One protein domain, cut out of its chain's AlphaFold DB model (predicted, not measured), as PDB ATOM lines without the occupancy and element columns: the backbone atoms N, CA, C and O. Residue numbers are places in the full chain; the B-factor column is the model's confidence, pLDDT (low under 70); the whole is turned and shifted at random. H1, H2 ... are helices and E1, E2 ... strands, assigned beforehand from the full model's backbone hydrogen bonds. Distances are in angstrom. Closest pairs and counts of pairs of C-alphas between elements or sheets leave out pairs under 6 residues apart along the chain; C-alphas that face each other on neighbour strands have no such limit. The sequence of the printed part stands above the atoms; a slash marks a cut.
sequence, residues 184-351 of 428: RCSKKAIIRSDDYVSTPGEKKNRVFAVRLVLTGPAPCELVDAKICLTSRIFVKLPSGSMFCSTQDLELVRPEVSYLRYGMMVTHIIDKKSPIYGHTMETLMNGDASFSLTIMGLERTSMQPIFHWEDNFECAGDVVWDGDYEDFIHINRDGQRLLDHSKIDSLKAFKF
ATOM      1  N   ARG A 184      29.822  25.250  20.325       94.19
ATOM      2  CA  ARG A 184      28.611  24.735  20.965       94.19
ATOM      3  C   ARG A 184      28.025  23.603  20.129       94.19
ATOM      4  O   ARG A 184      27.638  23.810  18.979       94.19
ATOM      5  N   CYS A 185      27.921  22.427  20.732       94.62
ATOM      6  CA  CYS A 185      27.206  21.287  20.170       94.62
ATOM      7  C   CYS A 185      25.721  21.316  20.559       94.62
ATOM      8  O   CYS A 185      25.328  21.925  21.560       94.62
ATOM      9  N   SER A 186      24.895  20.650  19.755       94.25
ATOM     10  CA  SER A 186      23.526  20.312  20.139       94.25
ATOM     11  C   SER A 186      23.545  19.300  21.280       94.25
ATOM     12  O   SER A 186      24.246  18.292  21.213       94.25
ATOM     13  N   LYS A 187      22.705  19.526  22.289       91.81
ATOM     14  CA  LYS A 187      22.518  18.608  23.424       91.81
ATOM     15  C   LYS A 187      21.914  17.274  23.005       91.81
ATOM     16  O   LYS A 187      22.068  16.280  23.706       91.81
ATOM     17  N   LYS A 188      21.175  17.275  21.893       93.06
ATOM     18  CA  LYS A 188      20.555  16.076  21.332       93.06
ATOM     19  C   LYS A 188      21.247  15.666  20.049       93.06
ATOM     20  O   LYS A 188      21.473  16.532  19.204       93.06
ATOM     21  N   ALA A 189      21.503  14.378  19.883       95.00
ATOM     22  CA  ALA A 189      21.846  13.742  18.620       95.00
ATOM     23  C   ALA A 189      20.584  13.183  17.953       95.00
ATOM     24  O   ALA A 189      19.587  12.914  18.627       95.00
ATOM     25  N   ILE A 190      20.620  12.976  16.640       94.44
ATOM     26  CA  ILE A 190      19.537  12.311  15.912       94.44
ATOM     27  C   ILE A 190      20.059  11.087  15.166       94.44
ATOM     28  O   ILE A 190      21.154  11.109  14.608       94.44
ATOM     29  N   ILE A 191      19.252  10.032  15.118       93.00
ATOM     30  CA  ILE A 191      19.439   8.909  14.202       93.00
ATOM     31  C   ILE A 191      18.237   8.885  13.277       93.00
ATOM     32  O   ILE A 191      17.116   8.653  13.721       93.00
ATOM     33  N   ARG A 192      18.463   9.098  11.984       89.88
ATOM     34  CA  ARG A 192      17.403   9.113  10.971       89.88
ATOM     35  C   ARG A 192      17.750   8.215   9.800       89.88
ATOM     36  O   ARG A 192      18.909   7.863   9.603       89.88
ATOM     37  N   SER A 193      16.751   7.839   9.015       84.62
ATOM     38  CA  SER A 193      17.022   7.209   7.720       84.62
ATOM     39  C   SER A 193      17.637   8.243   6.772       84.62
ATOM     40  O   SER A 193      17.260   9.415   6.817       84.62
ATOM     41  N   ASP A 194      18.599   7.825   5.951       73.25
ATOM     42  CA  ASP A 194      19.227   8.718   4.982       73.25
ATOM     43  C   ASP A 194      18.211   9.183   3.926       73.25
ATOM     44  O   ASP A 194      17.471   8.381   3.341       73.25
ATOM     45  N   ASP A 195      18.198  10.490   3.682       63.03
ATOM     46  CA  ASP A 195      17.406  11.111   2.621       63.03
ATOM     47  C   ASP A 195      18.243  11.353   1.356       63.03
ATOM     48  O   ASP A 195      17.677  11.553   0.283       63.03
ATOM     49  N   TYR A 196      19.579  11.351   1.464       54.00
ATOM     50  CA  TYR A 196      20.470  11.872   0.425       54.00
ATOM     51  C   TYR A 196      20.879  10.822  -0.617       54.00
ATOM     52  O   TYR A 196      21.112  11.163  -1.777       54.00
ATOM     53  N   VAL A 197      20.901   9.534  -0.254       52.53
ATOM     54  CA  VAL A 197      21.118   8.439  -1.213       52.53
ATOM     55  C   VAL A 197      19.803   8.129  -1.935       52.53
ATOM     56  O   VAL A 197      18.985   7.317  -1.504       52.53
ATOM     57  N   SER A 198      19.595   8.830  -3.049       45.19
ATOM     58  CA  SER A 198      18.520   8.585  -4.018       45.19
ATOM     59  C   SER A 198      19.047   7.834  -5.245       45.19
ATOM     60  O   SER A 198      18.824   8.249  -6.378       45.19
ATOM     61  N   THR A 199      19.763   6.727  -5.048       51.69
ATOM     62  CA  THR A 199      19.946   5.713  -6.097       51.69
ATOM     63  C   THR A 199      18.759   4.743  -6.037       51.69
ATOM     64  O   THR A 199      18.557   4.086  -5.010       51.69
ATOM     65  N   PRO A 200      17.922   4.643  -7.091       47.88
ATOM     66  CA  PRO A 200      16.799   3.709  -7.106       47.88
ATOM     67  C   PRO A 200      17.299   2.267  -6.935       47.88
ATOM     68  O   PRO A 200      17.957   1.729  -7.821       47.88
ATOM     69  N   GLY A 201      16.994   1.644  -5.792       57.53
ATOM     70  CA  GLY A 201      17.289   0.229  -5.519       57.53
ATOM     71  C   GLY A 201      18.268  -0.048  -4.373       57.53
ATOM     72  O   GLY A 201      18.393  -1.204  -3.967       57.53
ATOM     73  N   GLU A 202      18.923   0.967  -3.803       59.59
ATOM     74  CA  GLU A 202      19.859   0.773  -2.691       59.59
ATOM     75  C   GLU A 202      19.156   0.874  -1.325       59.59
ATOM     76  O   GLU A 202      18.222   1.657  -1.130       59.59
ATOM     77  N   LYS A 203      19.558   0.034  -0.359       61.69
ATOM     78  CA  LYS A 203      18.987   0.073   0.997       61.69
ATOM     79  C   LYS A 203      19.383   1.391   1.660       61.69
ATOM     80  O   LYS A 203      20.568   1.673   1.791       61.69
ATOM     81  N   LYS A 204      18.395   2.155   2.130       74.12
ATOM     82  CA  LYS A 204      18.636   3.369   2.917       74.12
ATOM     83  C   LYS A 204      19.367   3.007   4.209       74.12
ATOM     84  O   LYS A 204      18.816   2.296   5.052       74.12
ATOM     85  N   ASN A 205      20.595   3.491   4.351       84.94
ATOM     86  CA  ASN A 205      21.331   3.392   5.604       84.94
ATOM     87  C   ASN A 205      20.750   4.386   6.618       84.94
ATOM     88  O   ASN A 205      20.114   5.377   6.253       84.94
ATOM     89  N   ARG A 206      20.943   4.111   7.908       89.94
ATOM     90  CA  ARG A 206      20.660   5.100   8.953       89.94
ATOM     91  C   ARG A 206      21.847   6.051   9.063       89.94
ATOM     92  O   ARG A 206      22.973   5.675   8.763       89.94
ATOM     93  N   VAL A 207      21.596   7.271   9.504       92.62
ATOM     94  CA  VAL A 207      22.605   8.309   9.693       92.62
ATOM     95  C   VAL A 207      22.476   8.828  11.110       92.62
ATOM     96  O   VAL A 207      21.398   9.261  11.516       92.62
ATOM     97  N   PHE A 208      23.580   8.782  11.846       94.62
ATOM     98  CA  PHE A 208      23.733   9.488  13.109       94.62
ATOM     99  C   PHE A 208      24.203  10.909  12.807       94.62
ATOM    100  O   PHE A 208      25.171  11.090  12.066       94.62
ATOM    101  N   ALA A 209      23.535  11.916  13.363       94.56
ATOM    102  CA  ALA A 209      23.876  13.311  13.144       94.56
ATOM    103  C   ALA A 209      23.838  14.135  14.434       94.56
ATOM    104  O   ALA A 209      22.922  14.006  15.244       94.56
ATOM    105  N   VAL A 210      24.816  15.028  14.583       95.44
ATOM    106  CA  VAL A 210      24.898  16.016  15.668       95.44
ATOM    107  C   VAL A 210      25.222  17.378  15.075       95.44
ATOM    108  O   VAL A 210      26.080  17.507  14.199       95.44
ATOM    109  N   ARG A 211      24.523  18.418  15.529       94.69
ATOM    110  CA  ARG A 211      24.794  19.796  15.108       94.69
ATOM    111  C   ARG A 211      25.894  20.440  15.931       94.69
ATOM    112  O   ARG A 211      25.951  20.288  17.148       94.69
ATOM    113  N   LEU A 212      26.684  21.242  15.239       94.44
ATOM    114  CA  LEU A 212      27.772  22.034  15.772       94.44
ATOM    115  C   LEU A 212      27.637  23.477  15.292       94.44
ATOM    116  O   LEU A 212      27.449  23.687  14.095       94.44
ATOM    117  N   VAL A 213      27.801  24.460  16.178       93.88
ATOM    118  CA  VAL A 213      27.865  25.888  15.815       93.88
ATOM    119  C   VAL A 213      28.976  26.619  16.563       93.88
ATOM    120  O   VAL A 213      29.430  26.178  17.621       93.88
ATOM    121  N   LEU A 214      29.397  27.758  16.019       92.75
ATOM    122  CA  LEU A 214      30.332  28.680  16.655       92.75
ATOM    123  C   LEU A 214      29.566  29.883  17.226       92.75
ATOM    124  O   LEU A 214      28.851  30.576  16.512       92.75
ATOM    125  N   THR A 215      29.709  30.126  18.526       88.50
ATOM    126  CA  THR A 215      28.986  31.142  19.317       88.50
ATOM    127  C   THR A 215      29.887  32.250  19.869       88.50
ATOM    128  O   THR A 215      29.447  33.055  20.687       88.50
ATOM    129  N   GLY A 216      31.147  32.298  19.432       83.50
ATOM    130  CA  GLY A 216      32.106  33.319  19.849       83.50
ATOM    131  C   GLY A 216      31.832  34.709  19.252       83.50
ATOM    132  O   GLY A 216      30.997  34.853  18.353       83.50
ATOM    133  N   PRO A 217      32.552  35.743  19.729       80.19
ATOM    134  CA  PRO A 217      32.479  37.084  19.156       80.19
ATOM    135  C   PRO A 217      32.868  37.059  17.672       80.19
ATOM    136  O   PRO A 217      33.799  36.364  17.269       80.19
ATOM    137  N   ALA A 218      32.135  37.807  16.847       77.56
ATOM    138  CA  ALA A 218      32.383  37.848  15.411       77.56
ATOM    139  C   ALA A 218      33.651  38.670  15.082       77.56
ATOM    140  O   ALA A 218      33.833  39.740  15.665       77.56
ATOM    141  N   PRO A 219      34.476  38.248  14.102       80.75
ATOM    142  CA  PRO A 219      34.410  36.984  13.363       80.75
ATOM    143  C   PRO A 219      34.931  35.799  14.197       80.75
ATOM    144  O   PRO A 219      36.054  35.829  14.690       80.75
ATOM    145  N   CYS A 220      34.130  34.735  14.312       86.19
ATOM    146  CA  CYS A 220      34.507  33.513  15.022       86.19
ATOM    147  C   CYS A 220      34.821  32.403  14.014       86.19
ATOM    148  O   CYS A 220      33.949  31.990  13.249       86.19
ATOM    149  N   GLU A 221      36.080  31.970  13.966       91.69
ATOM    150  CA  GLU A 221      36.587  31.081  12.919       91.69
ATOM    151  C   GLU A 221      37.584  30.077  13.510       91.69
ATOM    152  O   GLU A 221      38.502  30.462  14.239       91.69
ATOM    153  N   LEU A 222      37.404  28.798  13.171       93.50
ATOM    154  CA  LEU A 222      38.341  27.718  13.477       93.50
ATOM    155  C   LEU A 222      39.078  27.282  12.213       93.50
ATOM    156  O   LEU A 222      38.459  27.023  11.179       93.50
ATOM    157  N   VAL A 223      40.396  27.174  12.323       94.31
ATOM    158  CA  VAL A 223      41.302  26.687  11.282       94.31
ATOM    159  C   VAL A 223      41.726  25.263  11.622       94.31
ATOM    160  O   VAL A 223      41.976  24.960  12.788       94.31
ATOM    161  N   ASP A 224      41.812  24.409  10.602       94.75
ATOM    162  CA  ASP A 224      42.215  22.999  10.725       94.75
ATOM    163  C   ASP A 224      41.413  22.241  11.799       94.75
ATOM    164  O   ASP A 224      41.953  21.627  12.719       94.75
ATOM    165  N   ALA A 225      40.085  22.348  11.721       95.31
ATOM    166  CA  ALA A 225      39.191  21.709  12.674       95.31
ATOM    167  C   ALA A 225      39.091  20.204  12.387       95.31
ATOM    168  O   ALA A 225      38.552  19.790  11.360       95.31
ATOM    169  N   LYS A 226      39.566  19.394  13.329       96.81
ATOM    170  CA  LYS A 226      39.454  17.937  13.362       96.81
ATOM    171  C   LYS A 226      38.310  17.528  14.264       96.81
ATOM    172  O   LYS A 226      38.190  18.013  15.388       96.81
ATOM    173  N   ILE A 227      37.473  16.638  13.761       97.25
ATOM    174  CA  ILE A 227      36.241  16.199  14.393       97.25
ATOM    175  C   ILE A 227      36.306  14.684  14.503       97.25
ATOM    176  O   ILE A 227      36.494  13.995  13.502       97.25
ATOM    177  N   CYS A 228      36.115  14.167  15.711       97.06
ATOM    178  CA  CYS A 228      36.046  12.734  15.965       97.06
ATOM    179  C   CYS A 228      34.768  12.420  16.736       97.06
ATOM    180  O   CYS A 228      34.418  13.120  17.689       97.06
ATOM    181  N   LEU A 229      34.077  11.358  16.329       97.19
ATOM    182  CA  LEU A 229      32.910  10.834  17.024       97.19
ATOM    183  C   LEU A 229      33.237   9.431  17.519       97.19
ATOM    184  O   LEU A 229      33.521   8.549  16.715       97.19
ATOM    185  N   THR A 230      33.167   9.215  18.824       96.44
ATOM    186  CA  THR A 230      33.510   7.934  19.443       96.44
ATOM    187  C   THR A 230      32.275   7.326  20.097       96.44
ATOM    188  O   THR A 230      31.584   7.984  20.872       96.44
ATOM    189  N   SER A 231      32.003   6.056  19.807       95.00
ATOM    190  CA  SER A 231      30.974   5.251  20.465       95.00
ATOM    191  C   SER A 231      31.570   4.488  21.643       95.00
ATOM    192  O   SER A 231      32.634   3.875  21.524       95.00
ATOM    193  N   ARG A 232      30.876   4.498  22.780       93.50
ATOM    194  CA  ARG A 232      31.213   3.717  23.972       93.50
ATOM    195  C   ARG A 232      30.025   2.871  24.391       93.50
ATOM    196  O   ARG A 232      28.951   3.413  24.632       93.50
ATOM    197  N   ILE A 233      30.224   1.561  24.521       91.19
ATOM    198  CA  ILE A 233      29.186   0.603  24.920       91.19
ATOM    199  C   ILE A 233      29.750  -0.347  25.978       91.19
ATOM    200  O   ILE A 233      30.805  -0.960  25.794       91.19
ATOM    201  N   PHE A 234      29.031  -0.513  27.086       87.69
ATOM    202  CA  PHE A 234      29.370  -1.481  28.120       87.69
ATOM    203  C   PHE A 234      28.802  -2.860  27.785       87.69
ATOM    204  O   PHE A 234      27.591  -3.063  27.705       87.69
ATOM    205  N   VAL A 235      29.690  -3.843  27.664       85.50
ATOM    206  CA  VAL A 235      29.360  -5.240  27.371       85.50
ATOM    207  C   VAL A 235      29.796  -6.121  28.541       85.50
ATOM    208  O   VAL A 235      30.840  -5.897  29.156       85.50
ATOM    209  N   LYS A 236      28.991  -7.132  28.876       84.56
ATOM    210  CA  LYS A 236      29.379  -8.184  29.825       84.56
ATOM    211  C   LYS A 236      30.119  -9.284  29.078       84.56
ATOM    212  O   LYS A 236      29.560  -9.866  28.152       84.56
ATOM    213  N   LEU A 237      31.347  -9.581  29.490       86.25
ATOM    214  CA  LEU A 237      32.087 -10.722  28.954       86.25
ATOM    215  C   LEU A 237      31.538 -12.039  29.521       86.25
ATOM    216  O   LEU A 237      30.954 -12.042  30.609       86.25
ATOM    217  N   PRO A 238      31.794 -13.178  28.851       85.44
ATOM    218  CA  PRO A 238      31.464 -14.504  29.377       85.44
ATOM    219  C   PRO A 238      32.073 -14.793  30.760       85.44
ATOM    220  O   PRO A 238      31.500 -15.538  31.545       85.44
ATOM    221  N   SER A 239      33.205 -14.160  31.087       84.81
ATOM    222  CA  SER A 239      33.862 -14.210  32.402       84.81
ATOM    223  C   SER A 239      33.082 -13.502  33.523       84.81
ATOM    224  O   SER A 239      33.479 -13.572  34.685       84.81
ATOM    225  N   GLY A 240      32.008 -12.777  33.195       82.25
ATOM    226  CA  GLY A 240      31.233 -11.964  34.130       82.25
ATOM    227  C   GLY A 240      31.822 -10.577  34.409       82.25
ATOM    228  O   GLY A 240      31.193  -9.795  35.124       82.25
ATOM    229  N   SER A 241      32.989 -10.235  33.846       83.31
ATOM    230  CA  SER A 241      33.545  -8.882  33.933       83.31
ATOM    231  C   SER A 241      32.837  -7.918  32.971       83.31
ATOM    232  O   SER A 241      32.370  -8.300  31.897       83.31
ATOM    233  N   MET A 242      32.753  -6.644  33.360       79.94
ATOM    234  CA  MET A 242      32.290  -5.572  32.477       79.94
ATOM    235  C   MET A 242      33.457  -5.086  31.615       79.94
ATOM    236  O   MET A 242      34.543  -4.840  32.134       79.94
ATOM    237  N   PHE A 243      33.217  -4.884  30.325       85.38
ATOM    238  CA  PHE A 243      34.155  -4.268  29.394       85.38
ATOM    239  C   PHE A 243      33.492  -3.069  28.728       85.38
ATOM    240  O   PHE A 243      32.351  -3.161  28.280       85.38
ATOM    241  N   CYS A 244      34.193  -1.939  28.683       87.62
ATOM    242  CA  CYS A 244      33.753  -0.769  27.933       87.62
ATOM    243  C   CYS A 244      34.400  -0.822  26.549       87.62
ATOM    244  O   CYS A 244      35.594  -0.557  26.413       87.62
ATOM    245  N   SER A 245      33.629  -1.198  25.528       88.38
ATOM    246  CA  SER A 245      34.091  -1.116  24.145       88.38
ATOM    247  C   SER A 245      34.030   0.339  23.706       88.38
ATOM    248  O   SER A 245      32.969   0.949  23.774       88.38
ATOM    249  N   THR A 246      35.170   0.891  23.294       93.19
ATOM    250  CA  THR A 246      35.295   2.255  22.768       93.19
ATOM    251  C   THR A 246      35.777   2.155  21.327       93.19
ATOM    252  O   THR A 246      36.811   1.529  21.091       93.19
ATOM    253  N   GLN A 247      35.024   2.702  20.374       94.12
ATOM    254  CA  GLN A 247      35.328   2.621  18.943       94.12
ATOM    255  C   GLN A 247      35.001   3.941  18.246       94.12
ATOM    256  O   GLN A 247      33.951   4.531  18.500       94.12
ATOM    257  N   ASP A 248      35.877   4.382  17.349       95.12
ATOM    258  CA  ASP A 248      35.647   5.584  16.553       95.12
ATOM    259  C   ASP A 248      34.670   5.302  15.406       95.12
ATOM    260  O   ASP A 248      34.700   4.246  14.771       95.12
ATOM    261  N   LEU A 249      33.774   6.256  15.161       96.00
ATOM    262  CA  LEU A 249      32.778   6.216  14.102       96.00
ATOM    263  C   LEU A 249      33.265   7.043  12.909       96.00
ATOM    264  O   LEU A 249      33.626   8.211  13.050       96.00
ATOM    265  N   GLU A 250      33.242   6.446  11.718       95.94
ATOM    266  CA  GLU A 250      33.713   7.087  10.487       95.94
ATOM    267  C   GLU A 250      32.796   8.248  10.065       95.94
ATOM    268  O   GLU A 250      31.636   8.056   9.695       95.94
ATOM    269  N   LEU A 251      33.298   9.477  10.126       96.06
ATOM    270  CA  LEU A 251      32.530  10.662   9.752       96.06
ATOM    271  C   LEU A 251      32.574  10.908   8.244       96.06
ATOM    272  O   LEU A 251      33.601  10.719   7.603       96.06
ATOM    273  N   VAL A 252      31.484  11.450   7.693       94.06
ATOM    274  CA  VAL A 252      31.433  11.888   6.282       94.06
ATOM    275  C   VAL A 252      32.436  13.013   6.013       94.06
ATOM    276  O   VAL A 252      33.044  13.083   4.947       94.06
ATOM    277  N   ARG A 253      32.608  13.915   6.986       93.62
ATOM    278  CA  ARG A 253      33.599  14.991   6.947       93.62
ATOM    279  C   ARG A 253      34.292  15.084   8.315       93.62
ATOM    280  O   ARG A 253      33.777  15.787   9.183       93.62
ATOM    281  N   PRO A 254      35.412  14.367   8.515       95.31
ATOM    282  CA  PRO A 254      36.156  14.377   9.777       95.31
ATOM    283  C   PRO A 254      37.035  15.623   9.942       95.31
ATOM    284  O   PRO A 254      37.359  15.995  11.063       95.31
ATOM    285  N   GLU A 255      37.408  16.295   8.850       95.56
ATOM    286  CA  GLU A 255      38.284  17.469   8.885       95.56
ATOM    287  C   GLU A 255      37.682  18.637   8.099       95.56
ATOM    288  O   GLU A 255      37.061  18.466   7.042       95.56
ATOM    289  N   VAL A 256      37.862  19.847   8.626       95.19
ATOM    290  CA  VAL A 256      37.408  21.098   8.021       95.19
ATOM    291  C   VAL A 256      38.521  22.129   8.119       95.19
ATOM    292  O   VAL A 256      38.798  22.655   9.193       95.19
ATOM    293  N   SER A 257      39.121  22.488   6.984       93.19
ATOM    294  CA  SER A 257      40.217  23.468   6.956       93.19
ATOM    295  C   SER A 257      39.809  24.832   7.518       93.19
ATOM    296  O   SER A 257      40.639  25.534   8.091       93.19
ATOM    297  N   TYR A 258      38.538  25.212   7.347       92.06
ATOM    298  CA  TYR A 258      38.007  26.490   7.805       92.06
ATOM    299  C   TYR A 258      36.524  26.396   8.185       92.06
ATOM    300  O   TYR A 258      35.662  26.212   7.322       92.06
ATOM    301  N   LEU A 259      36.217  26.545   9.474       93.62
ATOM    302  CA  LEU A 259      34.863  26.496  10.026       93.62
ATOM    303  C   LEU A 259      34.479  27.872  10.594       93.62
ATOM    304  O   LEU A 259      35.161  28.380  11.475       93.62
ATOM    305  N   ARG A 260      33.382  28.472  10.107       87.94
ATOM    306  CA  ARG A 260      32.958  29.849  10.468       87.94
ATOM    307  C   ARG A 260      31.598  29.960  11.161       87.94
ATOM    308  O   ARG A 260      31.385  30.858  11.963       87.94
ATOM    309  N   TYR A 261      30.663  29.074  10.841       87.88
ATOM    310  CA  TYR A 261      29.294  29.132  11.372       87.88
ATOM    311  C   TYR A 261      28.966  27.893  12.193       87.88
ATOM    312  O   TYR A 261      28.472  27.977  13.310       87.88
ATOM    313  N   GLY A 262      29.259  26.730  11.626       90.50
ATOM    314  CA  GLY A 262      28.841  25.452  12.159       90.50
ATOM    315  C   GLY A 262      28.701  24.431  11.048       90.50
ATOM    316  O   GLY A 262      28.845  24.752   9.865       90.50
ATOM    317  N   MET A 263      28.418  23.199  11.432       92.94
ATOM    318  CA  MET A 263      28.134  22.118  10.505       92.94
ATOM    319  C   MET A 263      27.274  21.052  11.174       92.94
ATOM    320  O   MET A 263      27.162  20.983  12.397       92.94
ATOM    321  N   MET A 264      26.675  20.200  10.355       93.44
ATOM    322  CA  MET A 264      26.111  18.947  10.826       93.44
ATOM    323  C   MET A 264      27.192  17.874  10.704       93.44
ATOM    324  O   MET A 264      27.683  17.612   9.608       93.44
ATOM    325  N   VAL A 265      27.584  17.295  11.832       95.44
ATOM    326  CA  VAL A 265      28.493  16.151  11.886       95.44
ATOM    327  C   VAL A 265      27.662  14.903  11.653       95.44
ATOM    328  O   VAL A 265      26.682  14.689  12.360       95.44
ATOM    329  N   THR A 266      28.027  14.103  10.654       95.06
ATOM    330  CA  THR A 266      27.243  12.939  10.228       95.06
ATOM    331  C   THR A 266      28.106  11.689  10.131       95.06
ATOM    332  O   THR A 266      29.179  11.723   9.526       95.06
ATOM    333  N   HIS A 267      27.593  10.582  10.660       95.25
ATOM    334  CA  HIS A 267      28.132   9.235  10.513       95.25
ATOM    335  C   HIS A 267      27.096   8.350   9.814       95.25
ATOM    336  O   HIS A 267      25.944   8.268  10.248       95.25
ATOM    337  N   ILE A 268      27.503   7.687   8.733       93.62
ATOM    338  CA  ILE A 268      26.649   6.746   8.005       93.62
ATOM    339  C   ILE A 268      26.747   5.384   8.694       93.62
ATOM    340  O   ILE A 268      27.825   4.808   8.802       93.62
ATOM    341  N   ILE A 269      25.608   4.855   9.137       92.81
ATOM    342  CA  ILE A 269      25.500   3.543   9.778       92.81
ATOM    343  C   ILE A 269      25.369   2.485   8.678       92.81
ATOM    344  O   ILE A 269      24.278   1.998   8.368       92.81
ATOM    345  N   ASP A 270      26.496   2.180   8.043       89.75
ATOM    346  CA  ASP A 270      26.644   1.093   7.080       89.75
ATOM    347  C   ASP A 270      27.074  -0.213   7.776       89.75
ATOM    348  O   ASP A 270      27.203  -0.267   8.993       89.75
ATOM    349  N   LYS A 271      27.339  -1.283   7.018       89.88
ATOM    350  CA  LYS A 271      27.756  -2.580   7.587       89.88
ATOM    351  C   LYS A 271      29.113  -2.557   8.306       89.88
ATOM    352  O   LYS A 271      29.408  -3.513   9.019       89.88
ATOM    353  N   LYS A 272      29.955  -1.550   8.059       89.44
ATOM    354  CA  LYS A 272      31.266  -1.396   8.703       89.44
ATOM    355  C   LYS A 272      31.153  -0.626  10.015       89.44
ATOM    356  O   LYS A 272      32.033  -0.754  10.860       89.44
ATOM    357  N   SER A 273      30.082   0.147  10.187       92.00
ATOM    358  CA  SER A 273      29.813   0.892  11.409       92.00
ATOM    359  C   SER A 273      29.748  -0.029  12.640       92.00
ATOM    360  O   SER A 273      28.974  -0.991  12.649       92.00
ATOM    361  N   PRO A 274      30.469   0.297  13.730       91.19
ATOM    362  CA  PRO A 274      30.366  -0.396  15.017       91.19
ATOM    363  C   PRO A 274      28.955  -0.443  15.606       91.19
ATOM    364  O   PRO A 274      28.650  -1.314  16.416       91.19
ATOM    365  N   ILE A 275      28.098   0.506  15.220       91.81
ATOM    366  CA  ILE A 275      26.714   0.597  15.692       91.81
ATOM    367  C   ILE A 275      25.708  -0.005  14.701       91.81
ATOM    368  O   ILE A 275      24.496   0.116  14.885       91.81
ATOM    369  N   TYR A 276      26.184  -0.687  13.657       91.62
ATOM    370  CA  TYR A 276      25.317  -1.371  12.709       91.62
ATOM    371  C   TYR A 276      24.532  -2.507  13.369       91.62
ATOM    372  O   TYR A 276      25.073  -3.330  14.103       91.62
ATOM    373  N   GLY A 277      23.229  -2.573  13.088       88.19
ATOM    374  CA  GLY A 277      22.339  -3.604  13.630       88.19
ATOM    375  C   GLY A 277      21.887  -3.376  15.077       88.19
ATOM    376  O   GLY A 277      21.002  -4.094  15.543       88.19
ATOM    377  N   HIS A 278      22.415  -2.364  15.769       89.19
ATOM    378  CA  HIS A 278      21.916  -1.974  17.081       89.19
ATOM    379  C   HIS A 278      20.537  -1.297  16.985       89.19
ATOM    380  O   HIS A 278      20.270  -0.462  16.117       89.19
ATOM    381  N   THR A 279      19.647  -1.657  17.909       88.69
ATOM    382  CA  THR A 279      18.368  -0.976  18.155       88.69
ATOM    383  C   THR A 279      18.490  -0.020  19.340       88.69
ATOM    384  O   THR A 279      19.388  -0.183  20.173       88.69
ATOM    385  N   MET A 280      17.546   0.918  19.463       88.44
ATOM    386  CA  MET A 280      17.418   1.801  20.629       88.44
ATOM    387  C   MET A 280      17.520   1.014  21.947       88.44
ATOM    388  O   MET A 280      18.333   1.332  22.809       88.44
ATOM    389  N   GLU A 281      16.779  -0.090  22.068       87.62
ATOM    390  CA  GLU A 281      16.790  -0.942  23.262       87.62
ATOM    391  C   GLU A 281      18.166  -1.561  23.538       87.62
ATOM    392  O   GLU A 281      18.606  -1.621  24.686       87.62
ATOM    393  N   THR A 282      18.876  -2.014  22.498       89.00
ATOM    394  CA  THR A 282      20.206  -2.620  22.673       89.00
ATOM    395  C   THR A 282      21.233  -1.598  23.154       89.00
ATOM    396  O   THR A 282      22.017  -1.909  24.051       89.00
ATOM    397  N   LEU A 283      21.194  -0.371  22.623       89.50
ATOM    398  CA  LEU A 283      22.083   0.713  23.037       89.50
ATOM    399  C   LEU A 283      21.765   1.186  24.460       89.50
ATOM    400  O   LEU A 283      22.674   1.363  25.268       89.50
ATOM    401  N   MET A 284      20.483   1.290  24.815       87.25
ATOM    402  CA  MET A 284      20.067   1.588  26.188       87.25
ATOM    403  C   MET A 284      20.493   0.489  27.175       87.25
ATOM    404  O   MET A 284      20.920   0.770  28.297       87.25
ATOM    405  N   ASN A 285      20.419  -0.781  26.776       86.31
ATOM    406  CA  ASN A 285      20.856  -1.895  27.617       86.31
ATOM    407  C   ASN A 285      22.373  -1.909  27.838       86.31
ATOM    408  O   ASN A 285      22.813  -2.239  28.942       86.31
ATOM    409  N   GLY A 286      23.142  -1.524  26.818       85.38
ATOM    410  CA  GLY A 286      24.598  -1.385  26.867       85.38
ATOM    411  C   GLY A 286      25.102  -0.071  27.471       85.38
ATOM    412  O   GLY A 286      26.308   0.152  27.455       85.38
ATOM    413  N   ASP A 287      24.213   0.787  27.987       88.38
ATOM    414  CA  ASP A 287      24.547   2.127  28.495       88.38
ATOM    415  C   ASP A 287      25.417   2.920  27.502       88.38
ATOM    416  O   ASP A 287      26.486   3.434  27.838       88.38
ATOM    417  N   ALA A 288      24.986   2.915  26.238       91.38
ATOM    418  CA  ALA A 288      25.741   3.496  25.145       91.38
ATOM    419  C   ALA A 288      25.850   5.022  25.273       91.38
ATOM    420  O   ALA A 288      24.888   5.715  25.628       91.38
ATOM    421  N   SER A 289      27.027   5.538  24.933       93.44
ATOM    422  CA  SER A 289      27.307   6.970  24.850       93.44
ATOM    423  C   SER A 289      28.097   7.299  23.591       93.44
ATOM    424  O   SER A 289      28.909   6.498  23.124       93.44
ATOM    425  N   PHE A 290      27.841   8.484  23.051       95.38
ATOM    426  CA  PHE A 290      28.513   9.020  21.879       95.38
ATOM    427  C   PHE A 290      29.227  10.305  22.265       95.38
ATOM    428  O   PHE A 290      28.580  11.267  22.670       95.38
ATOM    429  N   SER A 291      30.548  10.310  22.141       95.75
ATOM    430  CA  SER A 291      31.395  11.456  22.452       95.75
ATOM    431  C   SER A 291      31.800  12.147  21.157       95.75
ATOM    432  O   SER A 291      32.571  11.589  20.373       95.75
ATOM    433  N   LEU A 292      31.292  13.353  20.922       96.69
ATOM    434  CA  LEU A 292      31.755  14.227  19.851       96.69
ATOM    435  C   LEU A 292      32.911  15.076  20.375       96.69
ATOM    436  O   LEU A 292      32.763  15.784  21.365       96.69
ATOM    437  N   THR A 293      34.050  15.040  19.696       96.38
ATOM    438  CA  THR A 293      35.235  15.834  20.036       96.38
ATOM    439  C   THR A 293      35.672  16.667  18.851       96.38
ATOM    440  O   THR A 293      35.610  16.221  17.705       96.38
ATOM    441  N   ILE A 294      36.077  17.902  19.129       95.25
ATOM    442  CA  ILE A 294      36.494  18.868  18.122       95.25
ATOM    443  C   ILE A 294      37.756  19.551  18.613       95.25
ATOM    444  O   ILE A 294      37.803  20.067  19.731       95.25
ATOM    445  N   MET A 295      38.761  19.570  17.751       95.25
ATOM    446  CA  MET A 295      40.032  20.234  17.978       95.25
ATOM    447  C   MET A 295      40.351  21.117  16.780       95.25
ATOM    448  O   MET A 295      40.257  20.660  15.651       95.25
ATOM    449  N   GLY A 296      40.733  22.364  17.002       93.81
ATOM    450  CA  GLY A 296      41.153  23.263  15.927       93.81
ATOM    451  C   GLY A 296      41.837  24.499  16.485       93.81
ATOM    452  O   GLY A 296      41.901  24.672  17.700       93.81
ATOM    453  N   LEU A 297      42.344  25.364  15.617       92.94
ATOM    454  CA  LEU A 297      42.978  26.620  16.017       92.94
ATOM    455  C   LEU A 297      41.992  27.779  15.884       92.94
ATOM    456  O   LEU A 297      41.397  27.971  14.825       92.94
ATOM    457  N   GLU A 298      41.834  28.581  16.933       90.81
ATOM    458  CA  GLU A 298      41.105  29.843  16.818       90.81
ATOM    459  C   GLU A 298      41.894  30.818  15.951       90.81
ATOM    460  O   GLU A 298      43.067  31.083  16.209       90.81
ATOM    461  N   ARG A 299      41.248  31.424  14.957       88.56
ATOM    462  CA  ARG A 299      41.952  32.310  14.031       88.56
ATOM    463  C   ARG A 299      42.535  33.565  14.684       88.56
ATOM    464  O   ARG A 299      43.595  34.019  14.275       88.56
ATOM    465  N   THR A 300      41.842  34.155  15.652       85.56
ATOM    466  CA  THR A 300      42.251  35.451  16.219       85.56
ATOM    467  C   THR A 300      43.372  35.294  17.240       85.56
ATOM    468  O   THR A 300      44.331  36.061  17.221       85.56
ATOM    469  N   SER A 301      43.269  34.302  18.128       85.81
ATOM    470  CA  SER A 301      44.260  34.066  19.183       85.81
ATOM    471  C   SER A 301      45.374  33.104  18.762       85.81
ATOM    472  O   SER A 301      46.399  33.038  19.437       85.81
ATOM    473  N   MET A 302      45.185  32.357  17.665       88.50
ATOM    474  CA  MET A 302      46.041  31.237  17.247       88.50
ATOM    475  C   MET A 302      46.216  30.169  18.334       88.50
ATOM    476  O   MET A 302      47.207  29.439  18.352       88.50
ATOM    477  N   GLN A 303      45.254  30.066  19.251       89.56
ATOM    478  CA  GLN A 303      45.270  29.075  20.319       89.56
ATOM    479  C   GLN A 303      44.484  27.820  19.922       89.56
ATOM    480  O   GLN A 303      43.469  27.921  19.225       89.56
ATOM    481  N   PRO A 304      44.912  26.631  20.381       92.25
ATOM    482  CA  PRO A 304      44.140  25.415  20.200       92.25
ATOM    483  C   PRO A 304      42.879  25.452  21.061       92.25
ATOM    484  O   PRO A 304      42.925  25.667  22.272       92.25
ATOM    485  N   ILE A 305      41.750  25.194  20.421       92.38
ATOM    486  CA  ILE A 305      40.458  24.990  21.057       92.38
ATOM    487  C   ILE A 305      40.180  23.497  21.061       92.38
ATOM    488  O   ILE A 305      40.292  22.828  20.033       92.38
ATOM    489  N   PHE A 306      39.780  22.994  22.224       92.50
ATOM    490  CA  PHE A 306      39.286  21.640  22.397       92.50
ATOM    491  C   PHE A 306      37.882  21.696  22.989       92.50
ATOM    492  O   PHE A 306      37.662  22.300  24.039       92.50
ATOM    493  N   HIS A 307      36.933  21.058  22.316       93.81
ATOM    494  CA  HIS A 307      35.567  20.909  22.790       93.81
ATOM    495  C   HIS A 307      35.163  19.441  22.730       93.81
ATOM    496  O   HIS A 307      35.535  18.724  21.801       93.81
ATOM    497  N   TRP A 308      34.394  19.006  23.720       92.62
ATOM    498  CA  TRP A 308      33.828  17.669  23.767       92.62
ATOM    499  C   TRP A 308      32.391  17.743  24.276       92.62
ATOM    500  O   TRP A 308      32.094  18.532  25.172       92.62
ATOM    501  N   GLU A 309      31.520  16.927  23.696       93.50
ATOM    502  CA  GLU A 309      30.120  16.785  24.085       93.50
ATOM    503  C   GLU A 309      29.771  15.295  24.102       93.50
ATOM    504  O   GLU A 309      30.105  14.574  23.161       93.50
ATOM    505  N   ASP A 310      29.087  14.846  25.154       92.69
ATOM    506  CA  ASP A 310      28.635  13.463  25.291       92.69
ATOM    507  C   ASP A 310      27.110  13.387  25.182       92.69
ATOM    508  O   ASP A 310      26.390  14.029  25.946       92.69
ATOM    509  N   ASN A 311      26.614  12.533  24.287       92.44
ATOM    510  CA  ASN A 311      25.200  12.187  24.188       92.44
ATOM    511  C   ASN A 311      24.978  10.771  24.736       92.44
ATOM    512  O   ASN A 311      25.568   9.806  24.244       92.44
ATOM    513  N   PHE A 312      24.109  10.629  25.741       89.38
ATOM    514  CA  PHE A 312      23.780   9.340  26.349       89.38
ATOM    515  C   PHE A 312      22.426   8.820  25.867       89.38
ATOM    516  O   PHE A 312      21.385   9.449  26.066       89.38
ATOM    517  N   GLU A 313      22.410   7.594  25.348       87.62
ATOM    518  CA  GLU A 313      21.170   6.912  24.947       87.62
ATOM    519  C   GLU A 313      20.243   6.694  26.151       87.62
ATOM    520  O   GLU A 313      19.046   6.970  26.098       87.62
ATOM    521  N   CYS A 314      20.801   6.298  27.302       83.81
ATOM    522  CA  CYS A 314      20.039   6.127  28.544       83.81
ATOM    523  C   CYS A 314      19.429   7.424  29.098       83.81
ATOM    524  O   CYS A 314      18.480   7.353  29.881       83.81
ATOM    525  N   ALA A 315      19.965   8.591  28.732       83.38
ATOM    526  CA  ALA A 315      19.419   9.887  29.131       83.38
ATOM    527  C   ALA A 315      18.382  10.437  28.135       83.38
ATOM    528  O   ALA A 315      17.737  11.441  28.430       83.38
ATOM    529  N   GLY A 316      18.188   9.769  26.988       86.31
ATOM    530  CA  GLY A 316      17.326  10.247  25.907       86.31
ATOM    531  C   GLY A 316      17.946  11.385  25.094       86.31
ATOM    532  O   GLY A 316      17.214  12.159  24.474       86.31
ATOM    533  N   ASP A 317      19.277  11.502  25.098       91.25
ATOM    534  CA  ASP A 317      19.987  12.521  24.319       91.25
ATOM    535  C   ASP A 317      20.033  12.163  22.828       91.25
ATOM    536  O   ASP A 317      20.256  13.036  21.997       91.25
ATOM    537  N   VAL A 318      19.795  10.901  22.459       92.31
ATOM    538  CA  VAL A 318      19.737  10.465  21.059       92.31
ATOM    539  C   VAL A 318      18.289  10.215  20.654       92.31
ATOM    540  O   VAL A 318      17.581   9.398  21.244       92.31
ATOM    541  N   VAL A 319      17.832  10.941  19.638       92.75
ATOM    542  CA  VAL A 319      16.458  10.870  19.144       92.75
ATOM    543  C   VAL A 319      16.407  10.066  17.855       92.75
ATOM    544  O   VAL A 319      16.985  10.443  16.836       92.75
ATOM    545  N   TRP A 320      15.677   8.958  17.900       91.06
ATOM    546  CA  TRP A 320      15.449   8.079  16.760       91.06
ATOM    547  C   TRP A 320      14.317   8.599  15.874       91.06
ATOM    548  O   TRP A 320      13.325   9.126  16.374       91.06
ATOM    549  N   ASP A 321      14.490   8.452  14.561       88.69
ATOM    550  CA  ASP A 321      13.565   8.900  13.515       88.69
ATOM    551  C   ASP A 321      13.165  10.382  13.651       88.69
ATOM    552  O   ASP A 321      12.082  10.798  13.248       88.69
ATOM    553  N   GLY A 322      14.056  11.192  14.229       87.25
ATOM    554  CA  GLY A 322      13.897  12.633  14.386       87.25
ATOM    555  C   GLY A 322      14.665  13.422  13.333       87.25
ATOM    556  O   GLY A 322      15.588  12.923  12.691       87.25
ATOM    557  N   ASP A 323      14.312  14.694  13.187       90.19
ATOM    558  CA  ASP A 323      15.078  15.647  12.393       90.19
ATOM    559  C   ASP A 323      15.124  16.990  13.123       90.19
ATOM    560  O   ASP A 323      14.253  17.298  13.939       90.19
ATOM    561  N   TYR A 324      16.151  17.788  12.863       91.50
ATOM    562  CA  TYR A 324      16.301  19.082  13.509       91.50
ATOM    563  C   TYR A 324      15.492  20.175  12.800       91.50
ATOM    564  O   TYR A 324      15.325  20.151  11.582       91.50
ATOM    565  N   GLU A 325      15.043  21.187  13.543       91.44
ATOM    566  CA  GLU A 325      14.431  22.383  12.951       91.44
ATOM    567  C   GLU A 325      15.480  23.214  12.201       91.44
ATOM    568  O   GLU A 325      16.620  23.330  12.649       91.44
ATOM    569  N   ASP A 326      15.136  23.806  11.060       88.81
ATOM    570  CA  ASP A 326      16.061  24.693  10.356       88.81
ATOM    571  C   ASP A 326      16.327  25.952  11.191       88.81
ATOM    572  O   ASP A 326      15.407  26.583  11.704       88.81
ATOM    573  N   PHE A 327      17.604  26.308  11.324       88.94
ATOM    574  CA  PHE A 327      18.064  27.453  12.118       88.94
ATOM    575  C   PHE A 327      18.740  28.535  11.264       88.94
ATOM    576  O   PHE A 327      19.193  29.553  11.780       88.94
ATOM    577  N   ILE A 328      18.805  28.316   9.946       89.44
ATOM    578  CA  ILE A 328      19.243  29.306   8.963       89.44
ATOM    579  C   ILE A 328      17.993  29.890   8.316       89.44
ATOM    580  O   ILE A 328      17.206  29.166   7.705       89.44
ATOM    581  N   HIS A 329      17.821  31.201   8.426       89.12
ATOM    582  CA  HIS A 329      16.680  31.920   7.870       89.12
ATOM    583  C   HIS A 329      17.149  33.112   7.040       89.12
ATOM    584  O   HIS A 329      18.264  33.596   7.207       89.12
ATOM    585  N   ILE A 330      16.299  33.597   6.138       90.94
ATOM    586  CA  ILE A 330      16.532  34.841   5.403       90.94
ATOM    587  C   ILE A 330      15.513  35.857   5.919       90.94
ATOM    588  O   ILE A 330      14.312  35.589   5.876       90.94
ATOM    589  N   ASN A 331      15.979  36.988   6.453       90.50
ATOM    590  CA  ASN A 331      15.087  38.064   6.891       90.50
ATOM    591  C   ASN A 331      14.467  38.788   5.689       90.50
ATOM    592  O   ASN A 331      14.924  38.653   4.556       90.50
ATOM    593  N   ARG A 332      13.464  39.628   5.956       90.12
ATOM    594  CA  ARG A 332      12.832  40.531   4.984       90.12
ATOM    595  C   ARG A 332      13.845  41.404   4.235       90.12
ATOM    596  O   ARG A 332      13.641  41.671   3.059       90.12
ATOM    597  N   ASP A 333      14.960  41.750   4.876       90.56
ATOM    598  CA  ASP A 333      16.058  42.529   4.283       90.56
ATOM    599  C   ASP A 333      17.013  41.693   3.402       90.56
ATOM    600  O   ASP A 333      18.069  42.170   2.992       90.56
ATOM    601  N   GLY A 334      16.710  40.412   3.157       90.75
ATOM    602  CA  GLY A 334      17.543  39.500   2.361       90.75
ATOM    603  C   GLY A 334      18.787  38.963   3.081       90.75
ATOM    604  O   GLY A 334      19.553  38.187   2.508       90.75
ATOM    605  N   GLN A 335      19.000  39.336   4.345       88.31
ATOM    606  CA  GLN A 335      20.135  38.876   5.146       88.31
ATOM    607  C   GLN A 335      19.917  37.450   5.661       88.31
ATOM    608  O   GLN A 335      18.834  37.120   6.144       88.31
ATOM    609  N   ARG A 336      20.960  36.612   5.604       88.25
ATOM    610  CA  ARG A 336      20.953  35.272   6.210       88.25
ATOM    611  C   ARG A 336      21.214  35.388   7.712       88.25
ATOM    612  O   ARG A 336      22.293  35.824   8.103       88.25
ATOM    613  N   LEU A 337      20.256  34.974   8.534       87.56
ATOM    614  CA  LEU A 337      20.411  34.842   9.978       87.56
ATOM    615  C   LEU A 337      20.638  33.390  10.365       87.56
ATOM    616  O   LEU A 337      19.994  32.480   9.844       87.56
ATOM    617  N   LEU A 338      21.532  33.215  11.329       88.00
ATOM    618  CA  LEU A 338      21.815  31.955  11.988       88.00
ATOM    619  C   LEU A 338      21.279  32.046  13.419       88.00
ATOM    620  O   LEU A 338      21.863  32.720  14.264       88.00
ATOM    621  N   ASP A 339      20.138  31.419  13.679       88.56
ATOM    622  CA  ASP A 339      19.479  31.463  14.983       88.56
ATOM    623  C   ASP A 339      20.023  30.360  15.901       88.56
ATOM    624  O   ASP A 339      19.581  29.208  15.882       88.56
ATOM    625  N   HIS A 340      21.005  30.707  16.732       87.56
ATOM    626  CA  HIS A 340      21.621  29.762  17.666       87.56
ATOM    627  C   HIS A 340      20.659  29.244  18.747       87.56
ATOM    628  O   HIS A 340      20.941  28.207  19.353       87.56
ATOM    629  N   SER A 341      19.520  29.907  18.985       89.19
ATOM    630  CA  SER A 341      18.524  29.444  19.956       89.19
ATOM    631  C   SER A 341      17.846  28.143  19.519       89.19
ATOM    632  O   SER A 341      17.400  27.379  20.373       89.19
ATOM    633  N   LYS A 342      17.835  27.841  18.214       89.44
ATOM    634  CA  LYS A 342      17.220  26.633  17.636       89.44
ATOM    635  C   LYS A 342      18.172  25.455  17.447       89.44
ATOM    636  O   LYS A 342      17.788  24.445  16.859       89.44
ATOM    637  N   ILE A 343      19.412  25.544  17.927       90.56
ATOM    638  CA  ILE A 343      20.392  24.459  17.758       90.56
ATOM    639  C   ILE A 343      19.901  23.122  18.337       90.56
ATOM    640  O   ILE A 343      20.125  22.082  17.723       90.56
ATOM    641  N   ASP A 344      19.185  23.173  19.466       90.88
ATOM    642  CA  ASP A 344      18.649  22.005  20.176       90.88
ATOM    643  C   ASP A 344      17.212  21.640  19.726       90.88
ATOM    644  O   ASP A 344      16.642  20.654  20.204       90.88
ATOM    645  N   SER A 345      16.597  22.434  18.837       92.25
ATOM    646  CA  SER A 345      15.201  22.270  18.417       92.25
ATOM    647  C   SER A 345      15.042  21.146  17.394       92.25
ATOM    648  O   SER A 345      15.753  21.077  16.388       92.25
ATOM    649  N   LEU A 346      14.054  20.280  17.629       91.06
ATOM    650  CA  LEU A 346      13.704  19.157  16.761       91.06
ATOM    651  C   LEU A 346      12.351  19.401  16.087       91.06
ATOM    652  O   LEU A 346      11.438  19.960  16.695       91.06
ATOM    653  N   LYS A 347      12.204  18.942  14.842       90.00
ATOM    654  CA  LYS A 347      10.932  18.955  14.118       90.00
ATOM    655  C   LYS A 347       9.926  18.053  14.832       90.00
ATOM    656  O   LYS A 347      10.218  16.903  15.162       90.00
ATOM    657  N   ALA A 348       8.712  18.559  15.028       76.06
ATOM    658  CA  ALA A 348       7.611  17.753  15.535       76.06
ATOM    659  C   ALA A 348       7.173  16.740  14.465       76.06
ATOM    660  O   ALA A 348       6.638  17.118  13.420       76.06
ATOM    661  N   PHE A 349       7.369  15.447  14.724       63.25
ATOM    662  CA  PHE A 349       6.836  14.399  13.857       63.25
ATOM    663  C   PHE A 349       5.312  14.320  14.027       63.25
ATOM    664  O   PHE A 349       4.801  13.904  15.068       63.25
ATOM    665  N   LYS A 350       4.553  14.721  12.999       43.84
ATOM    666  CA  LYS A 350       3.102  14.489  12.961       43.84
ATOM    667  C   LYS A 350       2.845  13.002  12.699       43.84
ATOM    668  O   LYS A 350       2.828  12.562  11.553       43.84
ATOM    669  N   PHE A 351       2.573  12.246  13.760       39.88
ATOM    670  CA  PHE A 351       2.196  10.822  13.730       39.88
ATOM    671  C   PHE A 351       1.018  10.473  12.783       39.88
ATOM    672  O   PHE A 351       0.845   9.313  12.417       39.88
TER     673      PHE A 351
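This is residues 184 to 351 of the 428 residues of the protein "Calmodulin-binding ion transporter-like protein" of Physcomitrium patens (UniProt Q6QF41). Two twisted sheets are stacked partly face to face with their strands crossed, a sandwich of E3, E4, E5, E7 and E8 on E6, E2, E1 and E9. The hairpin of E3 and E4 reaches out at one end of the long axis, the small hairpin of E10 and E11 lies at the other, and the short helix H1 sits beside the strands of the larger sheet. The 168 printed residues hold one named helix and eleven named strands, in the order E1 to E6, H1, E7 to E11; the class is mostly strand. The larger sheet is branched and antiparallel, the other runs E6, E2, E1, E9 and is mixed. The whole is compact, with a radius of gyration of the C-alphas of 17.6 A and spans of 61 by 42 by 31 A.

E1, residues 189 to 193, and E2, residues 206 to 214, form an antiparallel hairpin, with N 209 and O 190 2.8 A apart. E3, residues 222 to 236, bends by 58 degrees at residue 225. E4, residues 242 to 249, with N 245 to O 233 at 2.8 A, and E5, residues 255 to 259, with N 222 to O 259 at 2.8 A, lie on one side of E3, both antiparallel to it. E6, residues 262 to 269, is antiparallel to E2, with N 265 to O 210 at 2.8 A. H1, residues 280 to 285, is on the branched sheet at a height of 7.0 A, over none of its strands; each of its O i to N i+4 pairs is within hydrogen-bond range. E7, residues 289 to 298, lies on the other side of E3, with N 228 to O 293 at 2.9 A, and forms a hairpin with E8, residues 304 to 312, with N 292 to O 309 at 2.8 A. E9, residues 318 to 320, is parallel to E1, with N 319 to O 189 at 2.8 A. E10, residues 328 to 330, and E11, residues 336 to 338, form a hairpin, with N 337 to O 329 at 2.8 A. The branched sheet of E3, E4, E5, E7 and E8 and the sheet of E6, E2, E1 and E9 make a sandwich, two sheets face to face: the parts that face each other are 10.2 A centre to centre, with the strands of the one at 49 degrees to those of the other.

E1 begins at C-alpha 189 (21.846, 13.742, 18.620). E3 is 40.5 A long, E7 27.9 A, E8 26.7 A and E2 26.6 A. E11 ends at C-alpha 338 (21.815, 31.955, 11.988).

The two farthest C-alphas, of Ser 239 and Asp 333, are 65.8 A apart. The printed part has no cut, and the link E1 to E2 is long. Mean pLDDT of the printed part is 87.8; residues 195 to 203 and 349 to 351 are under 70.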